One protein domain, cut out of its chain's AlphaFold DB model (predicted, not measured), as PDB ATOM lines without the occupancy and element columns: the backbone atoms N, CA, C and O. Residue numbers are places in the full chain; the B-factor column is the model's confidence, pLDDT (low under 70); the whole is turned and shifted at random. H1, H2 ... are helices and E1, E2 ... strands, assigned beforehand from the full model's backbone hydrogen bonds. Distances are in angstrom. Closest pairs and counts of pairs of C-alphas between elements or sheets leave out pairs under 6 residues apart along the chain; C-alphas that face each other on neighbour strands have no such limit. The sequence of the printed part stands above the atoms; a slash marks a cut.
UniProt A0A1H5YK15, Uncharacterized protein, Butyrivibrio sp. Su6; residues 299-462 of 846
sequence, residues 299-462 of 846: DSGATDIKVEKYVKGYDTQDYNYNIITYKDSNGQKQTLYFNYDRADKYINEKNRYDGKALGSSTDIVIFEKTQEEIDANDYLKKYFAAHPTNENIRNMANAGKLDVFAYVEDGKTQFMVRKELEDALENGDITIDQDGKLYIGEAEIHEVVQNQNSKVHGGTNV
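AT A GLANCE: This is residues 299 to 462 of the 846 residues of an uncharacterized protein of Butyrivibrio sp. Su6 (UniProt A0A1H5YK15). Two strongly twisted sheets make two lobes, one toward each end of the longest axis, and H1 lies between them, on both. The first lobe is the sheet of E1 to E4, in which E1, E2 and E3 are long and E4 is shorter; the second is the sheet of E5 to E9, with H3 packed on it, while H2 is on neither sheet. The last stretch, residues 448 to 462, runs back from the second sheet toward the first. The printed part has 164 residues with three named helices and nine named strands, in the order E1 E2 E3 E4 H1 H2 E5 E6 H3 E7 E8 E9; both sheets are antiparallel, in the orders E1 E2 E3 E4 and E6 E5 E9 E8 E7. The class is mixed, helices and strands; the whole is compact, with a radius of gyration of the C-alphas of 17.7 A and spans of 53 by 41 by 35 A.

IN THESE COORDINATES: E1, residues 303 to 311, is 22.9 A long and begins at C-alpha 303 (389.724, 268.405, 315.773). E2 is residues 321 to 327, 20.0 A; E3, 333 to 342, 29.7 A; E4, 364 to 368. H1 is residues 371 to 383, 18.2 A, and H2 residues 390 to 397. E5 is residues 404 to 409, E6 412 to 417, H3 418 to 427, E7 430 to 432, E8 438 to 440. E9, residues 443 to 447, ends at C-alpha 447 (362.597, 291.425, 321.557).

HOW THE PARTS SIT: E1 to E4 form a meander, each strand the antiparallel neighbour of the one before. N 306 and O 325 of E1 and E2 are 2.8 A apart, N 324 and O 336 of E2 and E3 3.0 A, and N 339 and O 367 of E3 and E4 2.9 A, within hydrogen-bond range. The pairing of E3 is staggered: 333 to 338 with E2, 338 to 342 with E4. H1 is on this sheet and on the other, where it runs across the strands, at 67 degrees to E5 on the local plane, with a height over the sheet of 8.5 A. The closest C-alphas of H1 and E6 are those of Ala 376 and Phe 415, 6.6 A. In the second sheet N 405 and O 416 of E5 and E6 are 2.8 A apart, and N 406 and O 446 of E5 and E9 2.9 A. E7, E8 and E9 form another meander, with N 431 and O 439 of E7 and E8 2.9 A apart and N 445 and O 438 of E9 and E8 2.8 A. H1 on one face of this sheet and H3 on the other give three layers, helices on both faces of a sheet. H3 has a height of 8.2 A and is over none of the strands, but only just: 2 of its C-alphas fall on E6 and 2 on E7. The closest C-alphas of H3 and E7 are those of Ala 424 and Ile 430, 5.8 A. H1 and H2 are apart. In H1, H2 and H3 every O i to N i+4 pair is within hydrogen-bond range.

THE WHOLE: The two C-alphas farthest apart, those of Gly 301 and Asn 427, are 54.3 A apart. The printed part has no cut. The link from E3 to E4, 21 residues, is long. Mean pLDDT of the printed part is 90.5; residues 386 to 388 are under 70.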
ATOM      1  N   ASP A 299     381.181 266.696 320.282       83.56
ATOM      2  CA  ASP A 299     381.790 265.796 319.291       83.56
ATOM      3  C   ASP A 299     383.152 265.286 319.794       83.56
ATOM      4  O   ASP A 299     384.159 265.998 319.750       83.56
ATOM      5  N   SER A 300     383.208 264.030 320.244       81.31
ATOM      6  CA  SER A 300     384.448 263.376 320.695       81.31
ATOM      7  C   SER A 300     385.486 263.190 319.577       81.31
ATOM      8  O   SER A 300     386.685 263.086 319.841       81.31
ATOM      9  N   GLY A 301     385.061 263.238 318.309       82.75
ATOM     10  CA  GLY A 301     385.928 263.271 317.132       82.75
ATOM     11  C   GLY A 301     386.406 264.676 316.735       82.75
ATOM     12  O   GLY A 301     387.093 264.814 315.715       82.75
ATOM     13  N   ALA A 302     386.065 265.724 317.496       89.94
ATOM     14  CA  ALA A 302     386.383 267.104 317.149       89.94
ATOM     15  C   ALA A 302     387.893 267.375 317.065       89.94
ATOM     16  O   ALA A 302     388.674 267.116 317.979       89.94
ATOM     17  N   THR A 303     388.319 268.018 315.975       93.06
ATOM     18  CA  THR A 303     389.724 268.405 315.773       93.06
ATOM     19  C   THR A 303     389.883 269.876 315.403       93.06
ATOM     20  O   THR A 303     388.939 270.572 315.039       93.06
ATOM     21  N   ASP A 304     391.123 270.376 315.457       95.25
ATOM     22  CA  ASP A 304     391.486 271.717 314.966       95.25
ATOM     23  C   ASP A 304     390.752 272.879 315.691       95.25
ATOM     24  O   ASP A 304     390.646 273.975 315.132       95.25
ATOM     25  N   ILE A 305     390.278 272.633 316.927       96.00
ATOM     26  CA  ILE A 305     389.490 273.546 317.775       96.00
ATOM     27  C   ILE A 305     390.248 274.862 318.008       96.00
ATOM     28  O   ILE A 305     391.373 274.889 318.515       96.00
ATOM     29  N   LYS A 306     389.628 275.982 317.623       95.19
ATOM     30  CA  LYS A 306     390.250 277.312 317.572       95.19
ATOM     31  C   LYS A 306     389.330 278.412 318.059       95.19
ATOM     32  O   LYS A 306     388.228 278.595 317.554       95.19
ATOM     33  N   VAL A 307     389.884 279.258 318.917       93.94
ATOM     34  CA  VAL A 307     389.376 280.607 319.167       93.94
ATOM     35  C   VAL A 307     389.796 281.510 318.006       93.94
ATOM     36  O   VAL A 307     390.941 281.959 317.944       93.94
ATOM     37  N   GLU A 308     388.876 281.798 317.088       94.19
ATOM     38  CA  GLU A 308     389.135 282.695 315.954       94.19
ATOM     39  C   GLU A 308     389.204 284.159 316.416       94.19
ATOM     40  O   GLU A 308     390.097 284.912 316.013       94.19
ATOM     41  N   LYS A 309     388.236 284.608 317.237       93.69
ATOM     42  CA  LYS A 309     388.072 286.042 317.539       93.69
ATOM     43  C   LYS A 309     387.133 286.347 318.710       93.69
ATOM     44  O   LYS A 309     385.957 286.008 318.663       93.69
ATOM     45  N   TYR A 310     387.586 287.171 319.659       94.75
ATOM     46  CA  TYR A 310     386.684 287.934 320.535       94.75
ATOM     47  C   TYR A 310     386.072 289.123 319.777       94.75
ATOM     48  O   TYR A 310     386.795 289.964 319.224       94.75
ATOM     49  N   VAL A 311     384.744 289.226 319.769       93.25
ATOM     50  CA  VAL A 311     383.994 290.340 319.190       93.25
ATOM     51  C   VAL A 311     383.360 291.164 320.300       93.25
ATOM     52  O   VAL A 311     382.457 290.731 321.013       93.25
ATOM     53  N   LYS A 312     383.812 292.414 320.406       90.88
ATOM     54  CA  LYS A 312     383.199 293.392 321.297       90.88
ATOM     55  C   LYS A 312     381.865 293.874 320.712       90.88
ATOM     56  O   LYS A 312     381.840 294.390 319.592       90.88
ATOM     57  N   GLY A 313     380.794 293.724 321.482       89.38
ATOM     58  CA  GLY A 313     379.439 294.136 321.132       89.38
ATOM     59  C   GLY A 313     379.238 295.642 321.093       89.38
ATOM     60  O   GLY A 313     380.062 296.409 321.605       89.38
ATOM     61  N   TYR A 314     378.118 296.067 320.505       89.62
ATOM     62  CA  TYR A 314     377.781 297.485 320.402       89.62
ATOM     63  C   TYR A 314     377.537 298.143 321.774       89.62
ATOM     64  O   TYR A 314     378.033 299.239 322.028       89.62
ATOM     65  N   ASP A 315     376.838 297.460 322.688       87.69
ATOM     66  CA  ASP A 315     376.619 297.921 324.070       87.69
ATOM     67  C   ASP A 315     377.878 297.795 324.960       87.69
ATOM     68  O   ASP A 315     377.996 298.460 325.993       87.69
ATOM     69  N   THR A 316     378.834 296.965 324.531       85.69
ATOM     70  CA  THR A 316     380.070 296.549 325.205       85.69
ATOM     71  C   THR A 316     379.944 295.553 326.372       85.69
ATOM     72  O   THR A 316     380.971 295.270 326.999       85.69
ATOM     73  N   GLN A 317     378.767 294.981 326.653       85.88
ATOM     74  CA  GLN A 317     378.547 293.927 327.661       85.88
ATOM     75  C   GLN A 317     377.785 292.733 327.067       85.88
ATOM     76  O   GLN A 317     378.425 291.749 326.703       85.88
ATOM     77  N   ASP A 318     376.463 292.816 326.940       88.94
ATOM     78  CA  ASP A 318     375.614 291.651 326.652       88.94
ATOM     79  C   ASP A 318     375.636 291.274 325.151       88.94
ATOM     80  O   ASP A 318     375.473 290.114 324.790       88.94
ATOM     81  N   TYR A 319     375.968 292.220 324.260       91.81
ATOM     82  CA  TYR A 319     376.217 291.947 322.834       91.81
ATOM     83  C   TYR A 319     377.669 291.492 322.539       91.81
ATOM     84  O   TYR A 319     378.083 291.442 321.372       91.81
ATOM     85  N   ASN A 320     378.509 291.242 323.554       92.69
ATOM     86  CA  ASN A 320     379.831 290.634 323.345       92.69
ATOM     87  C   ASN A 320     379.688 289.147 322.977       92.69
ATOM     88  O   ASN A 320     378.730 288.498 323.380       92.69
ATOM     89  N   TYR A 321     380.650 288.606 322.227       95.19
ATOM     90  CA  TYR A 321     380.722 287.171 321.930       95.19
ATOM     91  C   TYR A 321     382.124 286.751 321.473       95.19
ATOM     92  O   TYR A 321     382.998 287.583 321.206       95.19
ATOM     93  N   ASN A 322     382.347 285.446 321.380       96.56
ATOM     94  CA  ASN A 322     383.596 284.810 320.994       96.56
ATOM     95  C   ASN A 322     383.297 283.827 319.864       96.56
ATOM     96  O   ASN A 322     382.455 282.952 320.016       96.56
ATOM     97  N   ILE A 323     383.988 283.976 318.737       96.75
ATOM     98  CA  ILE A 323     383.883 283.056 317.606       96.75
ATOM     99  C   ILE A 323     384.858 281.910 317.851       96.75
ATOM    100  O   ILE A 323     386.074 282.145 317.917       96.75
ATOM    101  N   ILE A 324     384.325 280.699 317.975       96.94
ATOM    102  CA  ILE A 324     385.089 279.459 318.112       96.94
ATOM    103  C   ILE A 324     384.724 278.545 316.943       96.94
ATOM    104  O   ILE A 324     383.598 278.552 316.460       96.94
ATOM    105  N   THR A 325     385.703 277.810 316.427       96.69
ATOM    106  CA  THR A 325     385.505 276.909 315.291       96.69
ATOM    107  C   THR A 325     386.300 275.638 315.475       96.69
ATOM    108  O   THR A 325     387.470 275.714 315.848       96.69
ATOM    109  N   TYR A 326     385.711 274.507 315.123       96.69
ATOM    110  CA  TYR A 326     386.366 273.204 315.105       96.69
ATOM    111  C   TYR A 326     386.117 272.528 313.753       96.69
ATOM    112  O   TYR A 326     385.439 273.084 312.881       96.69
ATOM    113  N   LYS A 327     386.717 271.360 313.548       96.56
ATOM    114  CA  LYS A 327     386.255 270.401 312.553       96.56
ATOM    115  C   LYS A 327     385.542 269.282 313.274       96.56
ATOM    116  O   LYS A 327     386.132 268.739 314.205       96.56
ATOM    117  N   ASP A 328     384.350 268.953 312.811       92.50
ATOM    118  CA  ASP A 328     383.641 267.777 313.295       92.50
ATOM    119  C   ASP A 328     384.366 266.469 312.912       92.50
ATOM    120  O   ASP A 328     385.316 266.464 312.117       92.50
ATOM    121  N   SER A 329     383.886 265.354 313.456       90.69
ATOM    122  CA  SER A 329     384.235 263.970 313.108       90.69
ATOM    123  C   SER A 329     384.151 263.667 311.600       90.69
ATOM    124  O   SER A 329     384.905 262.841 311.078       90.69
ATOM    125  N   ASN A 330     383.306 264.389 310.855       91.94
ATOM    126  CA  ASN A 330     383.190 264.314 309.392       91.94
ATOM    127  C   ASN A 330     384.211 265.213 308.650       91.94
ATOM    128  O   ASN A 330     384.282 265.217 307.416       91.94
ATOM    129  N   GLY A 331     385.031 265.973 309.381       91.38
ATOM    130  CA  GLY A 331     386.052 266.888 308.877       91.38
ATOM    131  C   GLY A 331     385.526 268.240 308.372       91.38
ATOM    132  O   GLY A 331     386.303 269.009 307.790       91.38
ATOM    133  N   GLN A 332     384.240 268.546 308.560       94.69
ATOM    134  CA  GLN A 332     383.605 269.796 308.137       94.69
ATOM    135  C   GLN A 332     383.833 270.898 309.175       94.69
ATOM    136  O   GLN A 332     383.912 270.638 310.370       94.69
ATOM    137  N   LYS A 333     383.963 272.156 308.733       96.31
ATOM    138  CA  LYS A 333     384.242 273.269 309.650       96.31
ATOM    139  C   LYS A 333     382.957 273.808 310.282       96.31
ATOM    140  O   LYS A 333     382.226 274.542 309.618       96.31
ATOM    141  N   GLN A 334     382.800 273.571 311.578       95.06
ATOM    142  CA  GLN A 334     381.744 274.153 312.404       95.06
ATOM    143  C   GLN A 334     382.158 275.520 312.977       95.06
ATOM    144  O   GLN A 334     383.349 275.836 313.087       95.06
ATOM    145  N   THR A 335     381.180 276.375 313.297       95.44
ATOM    146  CA  THR A 335     381.391 277.732 313.844       95.44
ATOM    147  C   THR A 335     380.336 278.037 314.900       95.44
ATOM    148  O   THR A 335     379.164 278.121 314.562       95.44
ATOM    149  N   LEU A 336     380.777 278.251 316.140       94.69
ATOM    150  CA  LEU A 336     379.941 278.480 317.320       94.69
ATOM    151  C   LEU A 336     380.234 279.854 317.956       94.69
ATOM    152  O   LEU A 336     381.332 280.417 317.794       94.69
ATOM    153  N   TYR A 337     379.262 280.407 318.686       94.38
ATOM    154  CA  TYR A 337     379.275 281.790 319.182       94.38
ATOM    155  C   TYR A 337     379.041 281.902 320.694       94.38
ATOM    156  O   TYR A 337     377.948 282.206 321.162       94.38
ATOM    157  N   PHE A 338     380.101 281.769 321.487       95.62
ATOM    158  CA  PHE A 338     379.988 281.761 322.950       95.62
ATOM    159  C   PHE A 338     380.087 283.144 323.587       95.62
ATOM    160  O   PHE A 338     380.936 283.964 323.221       95.62
ATOM    161  N   ASN A 339     379.309 283.376 324.637       94.31
ATOM    162  CA  ASN A 339     379.570 284.422 325.620       94.31
ATOM    163  C   ASN A 339     379.542 283.811 327.028       94.31
ATOM    164  O   ASN A 339     379.265 282.626 327.206       94.31
ATOM    165  N   TYR A 340     379.921 284.603 328.024       94.81
ATOM    166  CA  TYR A 340     379.958 284.152 329.406       94.81
ATOM    167  C   TYR A 340     379.652 285.314 330.344       94.81
ATOM    168  O   TYR A 340     379.988 286.469 330.069       94.81
ATOM    169  N   ASP A 341     379.041 284.987 331.472       93.56
ATOM    170  CA  ASP A 341     378.758 285.900 332.573       93.56
ATOM    171  C   ASP A 341     379.258 285.279 333.885       93.56
ATOM    172  O   ASP A 341     379.632 284.109 333.925       93.56
ATOM    173  N   ARG A 342     379.313 286.053 334.973       92.88
ATOM    174  CA  ARG A 342     379.664 285.514 336.299       92.88
ATOM    175  C   ARG A 342     378.472 284.799 336.920       92.88
ATOM    176  O   ARG A 342     377.346 285.270 336.763       92.88
ATOM    177  N   ALA A 343     378.727 283.736 337.681       91.81
ATOM    178  CA  ALA A 343     377.680 282.966 338.361       91.81
ATOM    179  C   ALA A 343     376.808 283.819 339.311       91.81
ATOM    180  O   ALA A 343     375.629 283.526 339.487       91.81
ATOM    181  N   ASP A 344     377.348 284.918 339.856       92.69
ATOM    182  CA  ASP A 344     376.641 285.883 340.713       92.69
ATOM    183  C   ASP A 344     376.200 287.186 339.996       92.69
ATOM    184  O   ASP A 344     375.900 288.189 340.656       92.69
ATOM    185  N   LYS A 345     376.143 287.207 338.653       91.56
ATOM    186  CA  LYS A 345     375.508 288.307 337.894       91.56
ATOM    187  C   LYS A 345     374.018 288.391 338.252       91.56
ATOM    188  O   LYS A 345     373.355 287.378 338.448       91.56
ATOM    189  N   TYR A 346     373.460 289.601 338.284       90.50
ATOM    190  CA  TYR A 346     372.016 289.821 338.430       90.50
ATOM    191  C   TYR A 346     371.544 291.054 337.649       90.50
ATOM    192  O   TYR A 346     372.291 292.016 337.453       90.50
ATOM    193  N   ILE A 347     370.279 291.068 337.217       87.06
ATOM    194  CA  ILE A 347     369.720 292.202 336.467       87.06
ATOM    195  C   ILE A 347     369.538 293.417 337.390       87.06
ATOM    196  O   ILE A 347     368.816 293.371 338.386       87.06
ATOM    197  N   ASN A 348     370.149 294.547 337.027       87.69
ATOM    198  CA  ASN A 348     369.903 295.845 337.653       87.69
ATOM    199  C   ASN A 348     369.186 296.776 336.666       87.69
ATOM    200  O   ASN A 348     369.829 297.460 335.868       87.69
ATOM    201  N   GLU A 349     367.857 296.845 336.792       82.38
ATOM    202  CA  GLU A 349     366.925 297.672 335.997       82.38
ATOM    203  C   GLU A 349     367.383 299.125 335.762       82.38
ATOM    204  O   GLU A 349     366.966 299.771 334.805       82.38
ATOM    205  N   LYS A 350     368.193 299.683 336.672       84.44
ATOM    206  CA  LYS A 350     368.602 301.097 336.666       84.44
ATOM    207  C   LYS A 350     369.984 301.315 336.059       84.44
ATOM    208  O   LYS A 350     370.308 302.449 335.703       84.44
ATOM    209  N   ASN A 351     370.815 300.275 335.996       86.75
ATOM    210  CA  ASN A 351     372.155 300.336 335.422       86.75
ATOM    211  C   ASN A 351     372.709 298.929 335.141       86.75
ATOM    212  O   ASN A 351     373.283 298.314 336.042       86.75
ATOM    213  N   ARG A 352     372.659 298.472 333.881       82.62
ATOM    214  CA  ARG A 352     373.241 297.177 333.468       82.62
ATOM    215  C   ARG A 352     374.782 297.132 333.535       82.62
ATOM    216  O   ARG A 352     375.380 296.078 333.385       82.62
ATOM    217  N   TYR A 353     375.428 298.265 333.837       86.50
ATOM    218  CA  TYR A 353     376.877 298.401 334.050       86.50
ATOM    219  C   TYR A 353     377.240 298.728 335.510       86.50
ATOM    220  O   TYR A 353     378.277 299.349 335.770       86.50
ATOM    221  N   ASP A 354     376.371 298.422 336.477       85.81
ATOM    222  CA  ASP A 354     376.737 298.513 337.892       85.81
ATOM    223  C   ASP A 354     377.738 297.397 338.218       85.81
ATOM    224  O   ASP A 354     377.449 296.221 338.019       85.81
ATOM    225  N   GLY A 355     378.908 297.756 338.751       80.12
ATOM    226  CA  GLY A 355     379.967 296.800 339.087       80.12
ATOM    227  C   GLY A 355     379.590 295.788 340.175       80.12
ATOM    228  O   GLY A 355     380.376 294.889 340.438       80.12
ATOM    229  N   LYS A 356     378.417 295.938 340.807       83.31
ATOM    230  CA  LYS A 356     377.791 294.900 341.639       83.31
ATOM    231  C   LYS A 356     376.883 293.952 340.855       83.31
ATOM    232  O   LYS A 356     376.881 292.765 341.134       83.31
ATOM    233  N   ALA A 357     376.131 294.478 339.890       85.75
ATOM    234  CA  ALA A 357     375.203 293.711 339.056       85.75
ATOM    235  C   ALA A 357     375.936 292.776 338.085       85.75
ATOM    236  O   ALA A 357     375.452 291.697 337.775       85.75
ATOM    237  N   LEU A 358     377.140 293.173 337.664       87.25
ATOM    238  CA  LEU A 358     378.050 292.380 336.834       87.25
ATOM    239  C   LEU A 358     378.709 291.186 337.560       87.25
ATOM    240  O   LEU A 358     379.565 290.532 336.969       87.25
ATOM    241  N   GLY A 359     378.353 290.925 338.820       89.88
ATOM    242  CA  GLY A 359     378.922 289.848 339.625       89.88
ATOM    243  C   GLY A 359     380.348 290.109 340.122       89.88
ATOM    244  O   GLY A 359     381.072 291.006 339.671       89.88
ATOM    245  N   SER A 360     380.760 289.294 341.078       92.31
ATOM    246  CA  SER A 360     382.006 289.351 341.833       92.31
ATOM    247  C   SER A 360     382.707 287.998 341.976       92.31
ATOM    248  O   SER A 360     383.836 287.991 342.467       92.31
ATOM    249  N   SER A 361     382.105 286.893 341.521       93.88
ATOM    250  CA  SER A 361     382.761 285.587 341.576       93.88
ATOM    251  C   SER A 361     383.894 285.430 340.553       93.88
ATOM    252  O   SER A 361     383.975 286.127 339.530       93.88
ATOM    253  N   THR A 362     384.784 284.488 340.856       94.31
ATOM    254  CA  THR A 362     385.686 283.826 339.907       94.31
ATOM    255  C   THR A 362     384.913 282.992 338.892       94.31
ATOM    256  O   THR A 362     385.297 282.956 337.721       94.31
ATOM    257  N   ASP A 363     383.810 282.399 339.331       94.88
ATOM    258  CA  ASP A 363     383.078 281.359 338.614       94.88
ATOM    259  C   ASP A 363     382.203 281.968 337.519       94.88
ATOM    260  O   ASP A 363     381.690 283.091 337.644       94.88
ATOM    261  N   ILE A 364     382.062 281.232 336.420       95.50
ATOM    262  CA  ILE A 364     381.420 281.706 335.200       95.50
ATOM    263  C   ILE A 364     380.386 280.721 334.674       95.50
ATOM    264  O   ILE A 364     380.525 279.507 334.785       95.50
ATOM    265  N   VAL A 365     379.376 281.293 334.036       93.69
ATOM    266  CA  VAL A 365     378.347 280.602 333.272       93.69
ATOM    267  C   VAL A 365     378.682 280.819 331.803       93.69
ATOM    268  O   VAL A 365     378.753 281.968 331.359       93.69
ATOM    269  N   ILE A 366     378.906 279.739 331.060       95.06
ATOM    270  CA  ILE A 366     379.197 279.750 329.623       95.06
ATOM    271  C   ILE A 366     377.914 279.403 328.874       95.06
ATOM    272  O   ILE A 366     377.194 278.488 329.268       95.06
ATOM    273  N   PHE A 367     377.623 280.111 327.787       92.44
ATOM    274  CA  PHE A 367     376.450 279.853 326.956       92.44
ATOM    275  C   PHE A 367     376.703 280.241 325.499       92.44
ATOM    276  O   PHE A 367     377.424 281.201 325.202       92.44
ATOM    277  N   GLU A 368     376.096 279.494 324.582       92.38
ATOM    278  CA  GLU A 368     376.046 279.865 323.172       92.38
ATOM    279  C   GLU A 368     374.981 280.948 322.926       92.38
ATOM    280  O   GLU A 368     373.940 280.987 323.588       92.38
ATOM    281  N   LYS A 369     375.276 281.851 321.985       91.62
ATOM    282  CA  LYS A 369     374.388 282.895 321.474       91.62
ATOM    283  C   LYS A 369     373.911 282.542 320.071       91.62
ATOM    284  O   LYS A 369     374.701 282.114 319.233       91.62
ATOM    285  N   THR A 370     372.637 282.789 319.790       91.25
ATOM    286  CA  THR A 370     372.037 282.455 318.489       91.25
ATOM    287  C   THR A 370     372.536 283.382 317.374       91.25
ATOM    288  O   THR A 370     372.943 284.522 317.624       91.25
ATOM    289  N   GLN A 371     372.438 282.948 316.112       92.00
ATOM    290  CA  GLN A 371     372.740 283.815 314.964       92.00
ATOM    291  C   GLN A 371     371.866 285.087 314.951       92.00
ATOM    292  O   GLN A 371     372.335 286.145 314.534       92.00
ATOM    293  N   GLU A 372     370.636 285.031 315.479       93.31
ATOM    294  CA  GLU A 372     369.765 286.206 315.626       93.31
ATOM    295  C   GLU A 372     370.346 287.238 316.614       93.31
ATOM    296  O   GLU A 372     370.340 288.440 316.334       93.31
ATOM    297  N   GLU A 373     370.939 286.794 317.730       94.19
ATOM    298  CA  GLU A 373     371.646 287.688 318.652       94.19
ATOM    299  C   GLU A 373     372.888 288.332 318.013       94.19
ATOM    300  O   GLU A 373     373.205 289.494 318.304       94.19
ATOM    301  N   ILE A 374     373.591 287.594 317.145       94.94
ATOM    302  CA  ILE A 374     374.758 288.088 316.404       94.94
ATOM    303  C   ILE A 374     374.344 289.126 315.352       94.94
ATOM    304  O   ILE A 374     374.958 290.197 315.270       94.94
ATOM    305  N   ASP A 375     373.275 288.872 314.603       95.19
ATOM    306  CA  ASP A 375     372.770 289.790 313.580       95.19
ATOM    307  C   ASP A 375     372.160 291.062 314.191       95.19
ATOM    308  O   ASP A 375     372.405 292.164 313.687       95.19
ATOM    309  N   ALA A 376     371.476 290.966 315.338       95.06
ATOM    310  CA  ALA A 376     370.996 292.127 316.098       95.06
ATOM    311  C   ALA A 376     372.145 293.076 316.511       95.06
ATOM    312  O   ALA A 376     372.029 294.305 316.425       95.06
ATOM    313  N   ASN A 377     373.300 292.522 316.892       93.69
ATOM    314  CA  ASN A 377     374.515 293.281 317.212       93.69
ATOM    315  C   ASN A 377     375.052 294.061 315.997       93.69
ATOM    316  O   ASN A 377     375.479 295.214 316.115       93.69
ATOM    317  N   ASP A 378     375.047 293.436 314.818       93.50
ATOM    318  CA  ASP A 378     375.492 294.061 313.570       93.50
ATOM    319  C   ASP A 378     374.453 295.054 313.019       93.50
ATOM    320  O   ASP A 378     374.840 296.094 312.470       93.50
ATOM    321  N   TYR A 379     373.156 294.848 313.288       94.69
ATOM    322  CA  TYR A 379     372.118 295.858 313.076       94.69
ATOM    323  C   TYR A 379     372.381 297.125 313.906       94.69
ATOM    324  O   TYR A 379     372.409 298.223 313.344       94.69
ATOM    325  N   LEU A 380     372.687 297.004 315.206       93.00
ATOM    326  CA  LEU A 380     373.055 298.153 316.049       93.00
ATOM    327  C   LEU A 380     374.291 298.902 315.530       93.00
ATOM    328  O   LEU A 380     374.268 300.133 315.437       93.00
ATOM    329  N   LYS A 381     375.358 298.180 315.154       90.44
ATOM    330  CA  LYS A 381     376.589 298.771 314.583       90.44
ATOM    331  C   LYS A 381     376.307 299.543 313.289       90.44
ATOM    332  O   LYS A 381     376.924 300.582 313.049       90.44
ATOM    333  N   LYS A 382     375.379 299.046 312.466       91.31
ATOM    334  CA  LYS A 382     374.944 299.647 311.197       91.31
ATOM    335  C   LYS A 382     374.041 300.868 311.413       91.31
ATOM    336  O   LYS A 382     374.278 301.902 310.790       91.31
ATOM    337  N   TYR A 383     373.049 300.772 312.298       91.38
ATOM    338  CA  TYR A 383     372.085 301.839 312.586       91.38
ATOM    339  C   TYR A 383     372.741 303.019 313.325       91.38
ATOM    340  O   TYR A 383     372.634 304.171 312.902       91.38
ATOM    341  N   PHE A 384     373.514 302.745 314.380       87.44
ATOM    342  CA  PHE A 384     374.190 303.761 315.193       87.44
ATOM    343  C   PHE A 384     375.665 304.001 314.797       87.44
ATOM    344  O   PHE A 384     376.488 304.354 315.642       87.44
ATOM    345  N   ALA A 385     376.026 303.870 313.513       73.19
ATOM    346  CA  ALA A 385     377.415 303.894 313.009       73.19
ATOM    347  C   ALA A 385     378.279 305.134 313.387       73.19
ATOM    348  O   ALA A 385     379.504 305.148 313.206       73.19
ATOM    349  N   ALA A 386     377.676 306.191 313.936       68.44
ATOM    350  CA  ALA A 386     378.354 307.363 314.483       68.44
ATOM    351  C   ALA A 386     378.872 307.138 315.925       68.44
ATOM    352  O   ALA A 386     378.386 307.772 316.859       68.44
ATOM    353  N   HIS A 387     379.877 306.262 316.070       63.22
ATOM    354  CA  HIS A 387     380.756 306.042 317.238       63.22
ATOM    355  C   HIS A 387     380.501 306.959 318.464       63.22
ATOM    356  O   HIS A 387     381.144 308.010 318.596       63.22
ATOM    357  N   PRO A 388     379.603 306.580 319.390       69.06
ATOM    358  CA  PRO A 388     379.392 307.327 320.623       69.06
ATOM    359  C   PRO A 388     380.534 307.077 321.621       69.06
ATOM    360  O   PRO A 388     381.321 306.141 321.485       69.06
ATOM    361  N   THR A 389     380.624 307.893 322.675       83.44
ATOM    362  CA  THR A 389     381.469 307.552 323.832       83.44
ATOM    363  C   THR A 389     380.890 306.340 324.570       83.44
ATOM    364  O   THR A 389     379.679 306.129 324.552       83.44
ATOM    365  N   ASN A 390     381.720 305.589 325.306       83.88
ATOM    366  CA  ASN A 390     381.231 304.508 326.181       83.88
ATOM    367  C   ASN A 390     380.137 305.000 327.152       83.88
ATOM    368  O   ASN A 390     379.223 304.257 327.478       83.88
ATOM    369  N   GLU A 391     380.212 306.256 327.600       87.62
ATOM    370  CA  GLU A 391     379.185 306.901 328.428       87.62
ATOM    371  C   GLU A 391     377.852 307.066 327.678       87.62
ATOM    372  O   GLU A 391     376.803 306.723 328.215       87.62
ATOM    373  N   ASN A 392     377.877 307.512 326.417       87.81
ATOM    374  CA  ASN A 392     376.676 307.600 325.585       87.81
ATOM    375  C   ASN A 392     376.064 306.215 325.327       87.81
ATOM    376  O   ASN A 392     374.852 306.074 325.445       87.81
ATOM    377  N   ILE A 393     376.886 305.202 325.025       88.44
ATOM    378  CA  ILE A 393     376.440 303.809 324.829       88.44
ATOM    379  C   ILE A 393     375.736 303.302 326.094       88.44
ATOM    380  O   ILE A 393     374.590 302.860 326.028       88.44
ATOM    381  N   ARG A 394     376.365 303.474 327.265       88.88
ATOM    382  CA  ARG A 394     375.794 303.102 328.570       88.88
ATOM    383  C   ARG A 394     374.469 303.802 328.857       88.88
ATOM    384  O   ARG A 394     373.507 303.160 329.267       88.88
ATOM    385  N   ASN A 395     374.398 305.106 328.593       88.88
ATOM    386  CA  ASN A 395     373.182 305.902 328.768       88.88
ATOM    387  C   ASN A 395     372.073 305.541 327.760       88.88
ATOM    388  O   ASN A 395     370.903 305.785 328.041       88.88
ATOM    389  N   MET A 396     372.415 304.972 326.600       90.06
ATOM    390  CA  MET A 396     371.447 304.435 325.640       90.06
ATOM    391  C   MET A 396     370.921 303.069 326.094       90.06
ATOM    392  O   MET A 396     369.707 302.890 326.132       90.06
ATOM    393  N   ALA A 397     371.793 302.146 326.513       89.31
ATOM    394  CA  ALA A 397     371.391 300.813 326.974       89.31
ATOM    395  C   ALA A 397     370.573 300.865 328.281       89.31
ATOM    396  O   ALA A 397     369.527 300.231 328.389       89.31
ATOM    397  N   ASN A 398     370.981 301.696 329.248       88.62
ATOM    398  CA  ASN A 398     370.225 301.943 330.488       88.62
ATOM    399  C   ASN A 398     368.886 302.683 330.259       88.62
ATOM    400  O   ASN A 398     368.125 302.876 331.202       88.62
ATOM    401  N   ALA A 399     368.608 303.129 329.030       89.75
ATOM    402  CA  ALA A 399     367.347 303.747 328.621       89.75
ATOM    403  C   ALA A 399     366.605 302.915 327.553       89.75
ATOM    404  O   ALA A 399     365.754 303.459 326.850       89.75
ATOM    405  N   GLY A 400     366.975 301.640 327.386       89.00
ATOM    406  CA  GLY A 400     366.368 300.694 326.447       89.00
ATOM    407  C   GLY A 400     366.572 300.996 324.956       89.00
ATOM    408  O   GLY A 400     365.889 300.463 324.089       89.00
ATOM    409  N   LYS A 401     367.496 301.899 324.606       90.94
ATOM    410  CA  LYS A 401     367.672 302.386 323.221       90.94
ATOM    411  C   LYS A 401     368.581 301.515 322.359       90.94
ATOM    412  O   LYS A 401     368.792 301.849 321.195       90.94
ATOM    413  N   LEU A 402     369.154 300.465 322.945       92.00
ATOM    414  CA  LEU A 402     369.928 299.428 322.256       92.00
ATOM    415  C   LEU A 402     369.178 298.093 322.226       92.00
ATOM    416  O   LEU A 402     369.760 297.081 321.856       92.00
ATOM    417  N   ASP A 403     367.916 298.081 322.643       93.19
ATOM    418  CA  ASP A 403     367.091 296.887 322.600       93.19
ATOM    419  C   ASP A 403     366.581 296.739 321.154       93.19
ATOM    420  O   ASP A 403     366.143 297.723 320.533       93.19
ATOM    421  N   VAL A 404     366.742 295.539 320.599       96.50
ATOM    422  CA  VAL A 404     366.468 295.206 319.195       96.50
ATOM    423  C   VAL A 404     365.294 294.245 319.138       96.50
ATOM    424  O   VAL A 404     365.194 293.334 319.953       96.50
ATOM    425  N   PHE A 405     364.430 294.450 318.156       96.75
ATOM    426  CA  PHE A 405     363.252 293.641 317.899       96.75
ATOM    427  C   PHE A 405     363.393 292.962 316.544       96.75
ATOM    428  O   PHE A 405     363.882 293.592 315.599       96.75
ATOM    429  N   ALA A 406     362.972 291.706 316.459       96.81
ATOM    430  CA  ALA A 406     363.045 290.887 315.258       96.81
ATOM    431  C   ALA A 406     361.650 290.445 314.799       96.81
ATOM    432  O   ALA A 406     360.719 290.378 315.596       96.81
ATOM    433  N   TYR A 407     361.510 290.199 313.496       95.12
ATOM    434  CA  TYR A 407     360.325 289.613 312.859       95.12
ATOM    435  C   TYR A 407     360.724 288.954 311.535       95.12
ATOM    436  O   TYR A 407     361.732 289.329 310.934       95.12
ATOM    437  N   VAL A 408     359.940 287.992 311.047       93.81
ATOM    438  CA  VAL A 408     360.225 287.293 309.782       93.81
ATOM    439  C   VAL A 408     359.363 287.854 308.648       93.81
ATOM    440  O   VAL A 408     358.140 287.767 308.690       93.81
ATOM    441  N   GLU A 409     360.000 288.379 307.597       92.19
ATOM    442  CA  GLU A 409     359.347 288.843 306.361       92.19
ATOM    443  C   GLU A 409     360.010 288.173 305.143       92.19
ATOM    444  O   GLU A 409     361.234 288.056 305.088       92.19
ATOM    445  N   ASP A 410     359.219 287.682 304.176       88.56
ATOM    446  CA  ASP A 410     359.697 286.940 302.989       88.56
ATOM    447  C   ASP A 410     360.719 285.814 303.311       88.56
ATOM    448  O   ASP A 410     361.656 285.550 302.550       88.56
ATOM    449  N   GLY A 411     360.544 285.148 304.460       86.75
ATOM    450  CA  GLY A 411     361.433 284.083 304.943       86.75
ATOM    451  C   GLY A 411     362.797 284.573 305.441       86.75
ATOM    452  O   GLY A 411     363.777 283.837 305.342       86.75
ATOM    453  N   LYS A 412     362.896 285.824 305.912       90.62
ATOM    454  CA  LYS A 412     364.132 286.422 306.441       90.62
ATOM    455  C   LYS A 412     363.862 287.267 307.673       90.62
ATOM    456  O   LYS A 412     363.009 288.156 307.631       90.62
ATOM    457  N   THR A 413     364.670 287.079 308.709       94.88
ATOM    458  CA  THR A 413     364.667 287.946 309.885       94.88
ATOM    459  C   THR A 413     365.006 289.386 309.494       94.88
ATOM    460  O   THR A 413     366.040 289.667 308.881       94.88
ATOM    461  N   GLN A 414     364.102 290.300 309.824       95.19
ATOM    462  CA  GLN A 414     364.301 291.740 309.800       95.19
ATOM    463  C   GLN A 414     364.469 292.233 311.237       95.19
ATOM    464  O   GLN A 414     363.852 291.703 312.157       95.19
ATOM    465  N   PHE A 415     365.273 293.279 311.418       96.75
ATOM    466  CA  PHE A 415     365.585 293.852 312.727       96.75
ATOM    467  C   PHE A 415     365.196 295.330 312.778       96.75
ATOM    468  O   PHE A 415     365.320 296.039 311.778       96.75
ATOM    469  N   MET A 416     364.779 295.803 313.952       95.44
ATOM    470  CA  MET A 416     364.509 297.216 314.228       95.44
ATOM    471  C   MET A 416     364.933 297.581 315.661       95.44
ATOM    472  O   MET A 416     364.839 296.753 316.564       95.44
ATOM    473  N   VAL A 417     365.396 298.810 315.917       95.50
ATOM    474  CA  VAL A 417     365.653 299.260 317.308       95.50
ATOM    475  C   VAL A 417     364.371 299.743 317.992       95.50
ATOM    476  O   VAL A 417     363.439 300.172 317.315       95.50
ATOM    477  N   ARG A 418     364.355 299.821 319.334       94.19
ATOM    478  CA  ARG A 418     363.220 300.372 320.118       94.19
ATOM    479  C   ARG A 418     362.639 301.689 319.568       94.19
ATOM    480  O   ARG A 418     361.430 301.868 319.589       94.19
ATOM    481  N   LYS A 419     363.466 302.591 319.016       93.50
ATOM    482  CA  LYS A 419     362.969 303.825 318.372       93.50
ATOM    483  C   LYS A 419     362.170 303.564 317.082       93.50
ATOM    484  O   LYS A 419     361.207 304.274 316.817       93.50
ATOM    485  N   GLU A 420     362.601 302.622 316.255       94.75
ATOM    486  CA  GLU A 420     361.926 302.300 314.993       94.75
ATOM    487  C   GLU A 420     360.581 301.613 315.278       94.75
ATOM    488  O   GLU A 420     359.583 301.959 314.652       94.75
ATOM    489  N   LEU A 421     360.537 300.762 316.312       94.62
ATOM    490  CA  LEU A 421     359.307 300.209 316.888       94.62
ATOM    491  C   LEU A 421     358.354 301.318 317.385       94.62
ATOM    492  O   LEU A 421     357.180 301.332 317.025       94.62
ATOM    493  N   GLU A 422     358.857 302.274 318.180       93.81
ATOM    494  CA  GLU A 422     358.091 303.434 318.673       93.81
ATOM    495  C   GLU A 422     357.524 304.295 317.525       93.81
ATOM    496  O   GLU A 422     356.343 304.648 317.552       93.81
ATOM    497  N   ASP A 423     358.333 304.606 316.504       94.44
ATOM    498  CA  ASP A 423     357.908 305.400 315.342       94.44
ATOM    499  C   ASP A 423     356.838 304.664 314.507       94.44
ATOM    500  O   ASP A 423     355.864 305.276 314.065       94.44
ATOM    501  N   ALA A 424     356.992 303.351 314.299       93.38
ATOM    502  CA  ALA A 424     356.045 302.531 313.541       93.38
ATOM    503  C   ALA A 424     354.714 302.312 314.292       93.38
ATOM    504  O   ALA A 424     353.648 302.289 313.670       93.38
ATOM    505  N   LEU A 425     354.749 302.241 315.628       92.06
ATOM    506  CA  LEU A 425     353.554 302.267 316.480       92.06
ATOM    507  C   LEU A 425     352.823 303.624 316.426       92.06
ATOM    508  O   LEU A 425     351.594 303.637 316.390       92.06
ATOM    509  N   GLU A 426     353.533 304.763 316.383       92.88
ATOM    510  CA  GLU A 426     352.890 306.087 316.229       92.88
ATOM    511  C   GLU A 426     352.266 306.272 314.831       92.88
ATOM    512  O   GLU A 426     351.192 306.869 314.708       92.88
ATOM    513  N   ASN A 427     352.889 305.724 313.782       91.56
ATOM    514  CA  ASN A 427     352.337 305.735 312.421       91.56
ATOM    515  C   ASN A 427     351.136 304.785 312.237       91.56
ATOM    516  O   ASN A 427     350.299 305.026 311.362       91.56
ATOM    517  N   GLY A 428     351.038 303.729 313.054       89.31
ATOM    518  CA  GLY A 428     350.043 302.661 312.915       89.31
ATOM    519  C   GLY A 428     350.435 301.563 311.918       89.31
ATOM    520  O   GLY A 428     349.552 300.864 311.422       89.31
ATOM    521  N   ASP A 429     351.732 301.424 311.624       90.38
ATOM    522  CA  ASP A 429     352.291 300.348 310.791       90.38
ATOM    523  C   ASP A 429     352.425 299.026 311.583       90.38
ATOM    524  O   ASP A 429     352.431 297.945 310.993       90.38
ATOM    525  N   ILE A 430     352.493 299.114 312.919       95.38
ATOM    526  CA  ILE A 430     352.493 297.984 313.861       95.38
ATOM    527  C   ILE A 430     351.183 297.975 314.655       95.38
ATOM    528  O   ILE A 430     350.723 299.015 315.133       95.38
ATOM    529  N   THR A 431     350.606 296.790 314.846       91.75
ATOM    530  CA  THR A 431     349.434 296.561 315.704       91.75
ATOM    531  C   THR A 431     349.798 295.797 316.974       91.75
ATOM    532  O   THR A 431     350.696 294.961 316.955       91.75
ATOM    533  N   ILE A 432     349.066 296.059 318.059       91.94
ATOM    534  CA  ILE A 432     349.102 295.268 319.298       91.94
ATOM    535  C   ILE A 432     347.814 294.439 319.361       91.94
ATOM    536  O   ILE A 432     346.743 294.959 319.029       91.94
ATOM    537  N   ASP A 433     347.914 293.171 319.756       91.44
ATOM    538  CA  ASP A 433     346.766 292.267 319.893       91.44
ATOM    539  C   ASP A 433     346.043 292.398 321.259       91.44
ATOM    540  O   ASP A 433     346.045 293.464 321.881       91.44
ATOM    541  N   GLN A 434     345.337 291.349 321.699       87.19
ATOM    542  CA  GLN A 434     344.622 291.337 322.985       87.19
ATOM    543  C   GLN A 434     345.491 290.872 324.165       87.19
ATOM    544  O   GLN A 434     345.170 291.216 325.303       87.19
ATOM    545  N   ASP A 435     346.580 290.152 323.896       87.56
ATOM    546  CA  ASP A 435     347.479 289.563 324.894       87.56
ATOM    547  C   ASP A 435     348.758 290.405 325.096       87.56
ATOM    548  O   ASP A 435     349.476 290.240 326.081       87.56
ATOM    549  N   GLY A 436     348.999 291.380 324.212       86.62
ATOM    550  CA  GLY A 436     350.084 292.361 324.279       86.62
ATOM    551  C   GLY A 436     351.205 292.145 323.257       86.62
ATOM    552  O   GLY A 436     352.184 292.892 323.285       86.62
ATOM    553  N   LYS A 437     351.071 291.163 322.358       91.19
ATOM    554  CA  LYS A 437     352.038 290.878 321.289       91.19
ATOM    555  C   LYS A 437     351.996 291.960 320.209       91.19
ATOM    556  O   LYS A 437     350.961 292.580 319.955       91.19
ATOM    557  N   LEU A 438     353.144 292.176 319.575       93.88
ATOM    558  CA  LEU A 438     353.362 293.163 318.519       93.88
ATOM    559  C   LEU A 438     353.356 292.462 317.156       93.88
ATOM    560  O   LEU A 438     353.986 291.421 317.004       93.88
ATOM    561  N   TYR A 439     352.683 293.045 316.164       93.50
ATOM    562  CA  TYR A 439     352.585 292.491 314.809       93.50
ATOM    563  C   TYR A 439     352.824 293.551 313.734       93.50
ATOM    564  O   TYR A 439     352.255 294.644 313.804       93.50
ATOM    565  N   ILE A 440     353.598 293.201 312.702       92.81
ATOM    566  CA  ILE A 440     353.733 293.965 311.454       92.81
ATOM    567  C   ILE A 440     353.154 293.142 310.298       92.81
ATOM    568  O   ILE A 440     353.668 292.090 309.919       92.81
ATOM    569  N   GLY A 441     352.018 293.594 309.763       88.44
ATOM    570  CA  GLY A 441     351.213 292.782 308.848       88.44
ATOM    571  C   GLY A 441     350.668 291.533 309.547       88.44
ATOM    572  O   GLY A 441     349.789 291.645 310.397       88.44
ATOM    573  N   GLU A 442     351.187 290.361 309.178       88.69
ATOM    574  CA  GLU A 442     350.867 289.061 309.798       88.69
ATOM    575  C   GLU A 442     352.058 288.476 310.593       88.69
ATOM    576  O   GLU A 442     351.912 287.435 311.229       88.69
ATOM    577  N   ALA A 443     353.227 289.133 310.589       93.00
ATOM    578  CA  ALA A 443     354.430 288.667 311.283       93.00
ATOM    579  C   ALA A 443     354.467 289.158 312.738       93.00
ATOM    580  O   ALA A 443     354.292 290.352 312.993       93.00
ATOM    581  N   GLU A 444     354.713 288.246 313.682       94.75
ATOM    582  CA  GLU A 444     354.949 288.594 315.089       94.75
ATOM    583  C   GLU A 444     356.318 289.269 315.262       94.75
ATOM    584  O   GLU A 444     357.274 288.939 314.558       94.75
ATOM    585  N   ILE A 445     356.394 290.219 316.195       95.44
ATOM    586  CA  ILE A 445     357.614 290.923 316.588       95.44
ATOM    587  C   ILE A 445     357.964 290.561 318.036       95.44
ATOM    588  O   ILE A 445     357.189 290.859 318.952       95.44
ATOM    589  N   HIS A 446     359.162 290.020 318.257       94.44
ATOM    590  CA  HIS A 446     359.732 289.757 319.587       94.44
ATOM    591  C   HIS A 446     360.947 290.652 319.881       94.44
ATOM    592  O   HIS A 446     361.527 291.249 318.975       94.44
ATOM    593  N   GLU A 447     361.332 290.782 321.156       94.38
ATOM    594  CA  GLU A 447     362.597 291.425 321.557       94.38
ATOM    595  C   GLU A 447     363.721 290.375 321.523       94.38
ATOM    596  O   GLU A 447     363.571 289.297 322.095       94.38
ATOM    597  N   VAL A 448     364.846 290.674 320.864       94.25
ATOM    598  CA  VAL A 448     366.005 289.770 320.769       94.25
ATOM    599  C   VAL A 448     366.790 289.838 322.079       94.25
ATOM    600  O   VAL A 448     367.674 290.687 322.254       94.25
ATOM    601  N   VAL A 449     366.436 288.965 323.023       90.81
ATOM    602  CA  VAL A 449     367.026 288.918 324.366       90.81
ATOM    603  C   VAL A 449     368.503 288.535 324.272       90.81
ATOM    604  O   VAL A 449     368.861 287.408 323.953       90.81
ATOM    605  N   GLN A 450     369.389 289.486 324.569       90.81
ATOM    606  CA  GLN A 450     370.826 289.223 324.591       90.81
ATOM    607  C   GLN A 450     371.219 288.417 325.826       90.81
ATOM    608  O   GLN A 450     370.860 288.785 326.941       90.81
ATOM    609  N   ASN A 451     372.016 287.370 325.617       89.56
ATOM    610  CA  ASN A 451     372.374 286.378 326.628       89.56
ATOM    611  C   ASN A 451     371.119 285.674 327.186       89.56
ATOM    612  O   ASN A 451     371.034 285.424 328.389       89.56
ATOM    613  N   GLN A 452     370.143 285.350 326.327       88.12
ATOM    614  CA  GLN A 452     368.928 284.609 326.703       88.12
ATOM    615  C   GLN A 452     369.254 283.313 327.468       88.12
ATOM    616  O   GLN A 452     368.647 283.030 328.497       88.12
ATOM    617  N   ASN A 453     370.299 282.610 327.027       84.38
ATOM    618  CA  ASN A 453     370.823 281.358 327.585       84.38
ATOM    619  C   ASN A 453     371.678 281.538 328.862       84.38
ATOM    620  O   ASN A 453     372.526 280.711 329.179       84.38
ATOM    621  N   SER A 454     371.510 282.647 329.589       85.31
ATOM    622  CA  SER A 454     372.221 282.904 330.849       85.31
ATOM    623  C   SER A 454     371.295 282.781 332.060       85.31
ATOM    624  O   SER A 454     370.116 283.143 331.997       85.31
ATOM    625  N   LYS A 455     371.856 282.380 333.213       83.81
ATOM    626  CA  LYS A 455     371.132 282.242 334.497       83.81
ATOM    627  C   LYS A 455     370.275 283.462 334.872       83.81
ATOM    628  O   LYS A 455     369.248 283.306 335.521       83.81
ATOM    629  N   VAL A 456     370.656 284.678 334.458       85.75
ATOM    630  CA  VAL A 456     369.892 285.907 334.761       85.75
ATOM    631  C   VAL A 456     368.632 286.094 333.911       85.75
ATOM    632  O   VAL A 456     367.752 286.855 334.311       85.75
ATOM    633  N   HIS A 457     368.537 285.407 332.771       84.62
ATOM    634  CA  HIS A 457     367.359 285.371 331.902       84.62
ATOM    635  C   HIS A 457     366.568 284.056 332.013       84.62
ATOM    636  O   HIS A 457     365.461 283.977 331.487       84.62
ATOM    637  N   GLY A 458     367.087 283.067 332.750       77.50
ATOM    638  CA  GLY A 458     366.422 281.786 333.003       77.50
ATOM    639  C   GLY A 458     366.537 280.768 331.865       77.50
ATOM    640  O   GLY A 458     365.826 279.769 331.898       77.50
ATOM    641  N   GLY A 459     367.393 281.014 330.869       74.75
ATOM    642  CA  GLY A 459     367.703 280.048 329.813       74.75
ATOM    643  C   GLY A 459     368.836 279.091 330.193       74.75
ATOM    644  O   GLY A 459     369.658 279.401 331.060       74.75
ATOM    645  N   THR A 460     368.881 277.942 329.517       79.00
ATOM    646  CA  THR A 460     369.879 276.881 329.715       79.00
ATOM    647  C   THR A 460     371.273 277.341 329.284       79.00
ATOM    648  O   THR A 460     371.478 277.731 328.136       79.00
ATOM    649  N   ASN A 461     372.235 277.276 330.203       85.25
ATOM    650  CA  ASN A 461     373.655 277.484 329.922       85.25
ATOM    651  C   ASN A 461     374.344 276.172 329.515       85.25
ATOM    652  O   ASN A 461     373.878 275.107 329.897       85.25
ATOM    653  N   VAL A 462     375.476 276.248 328.806       86.38
ATOM    654  CA  VAL A 462     376.192 275.048 328.320       86.38
ATOM    655  C   VAL A 462     377.234 274.511 329.305       86.38
ATOM    656  O   VAL A 462     377.504 273.323 329.312       86.38
TER     657      VAL A 462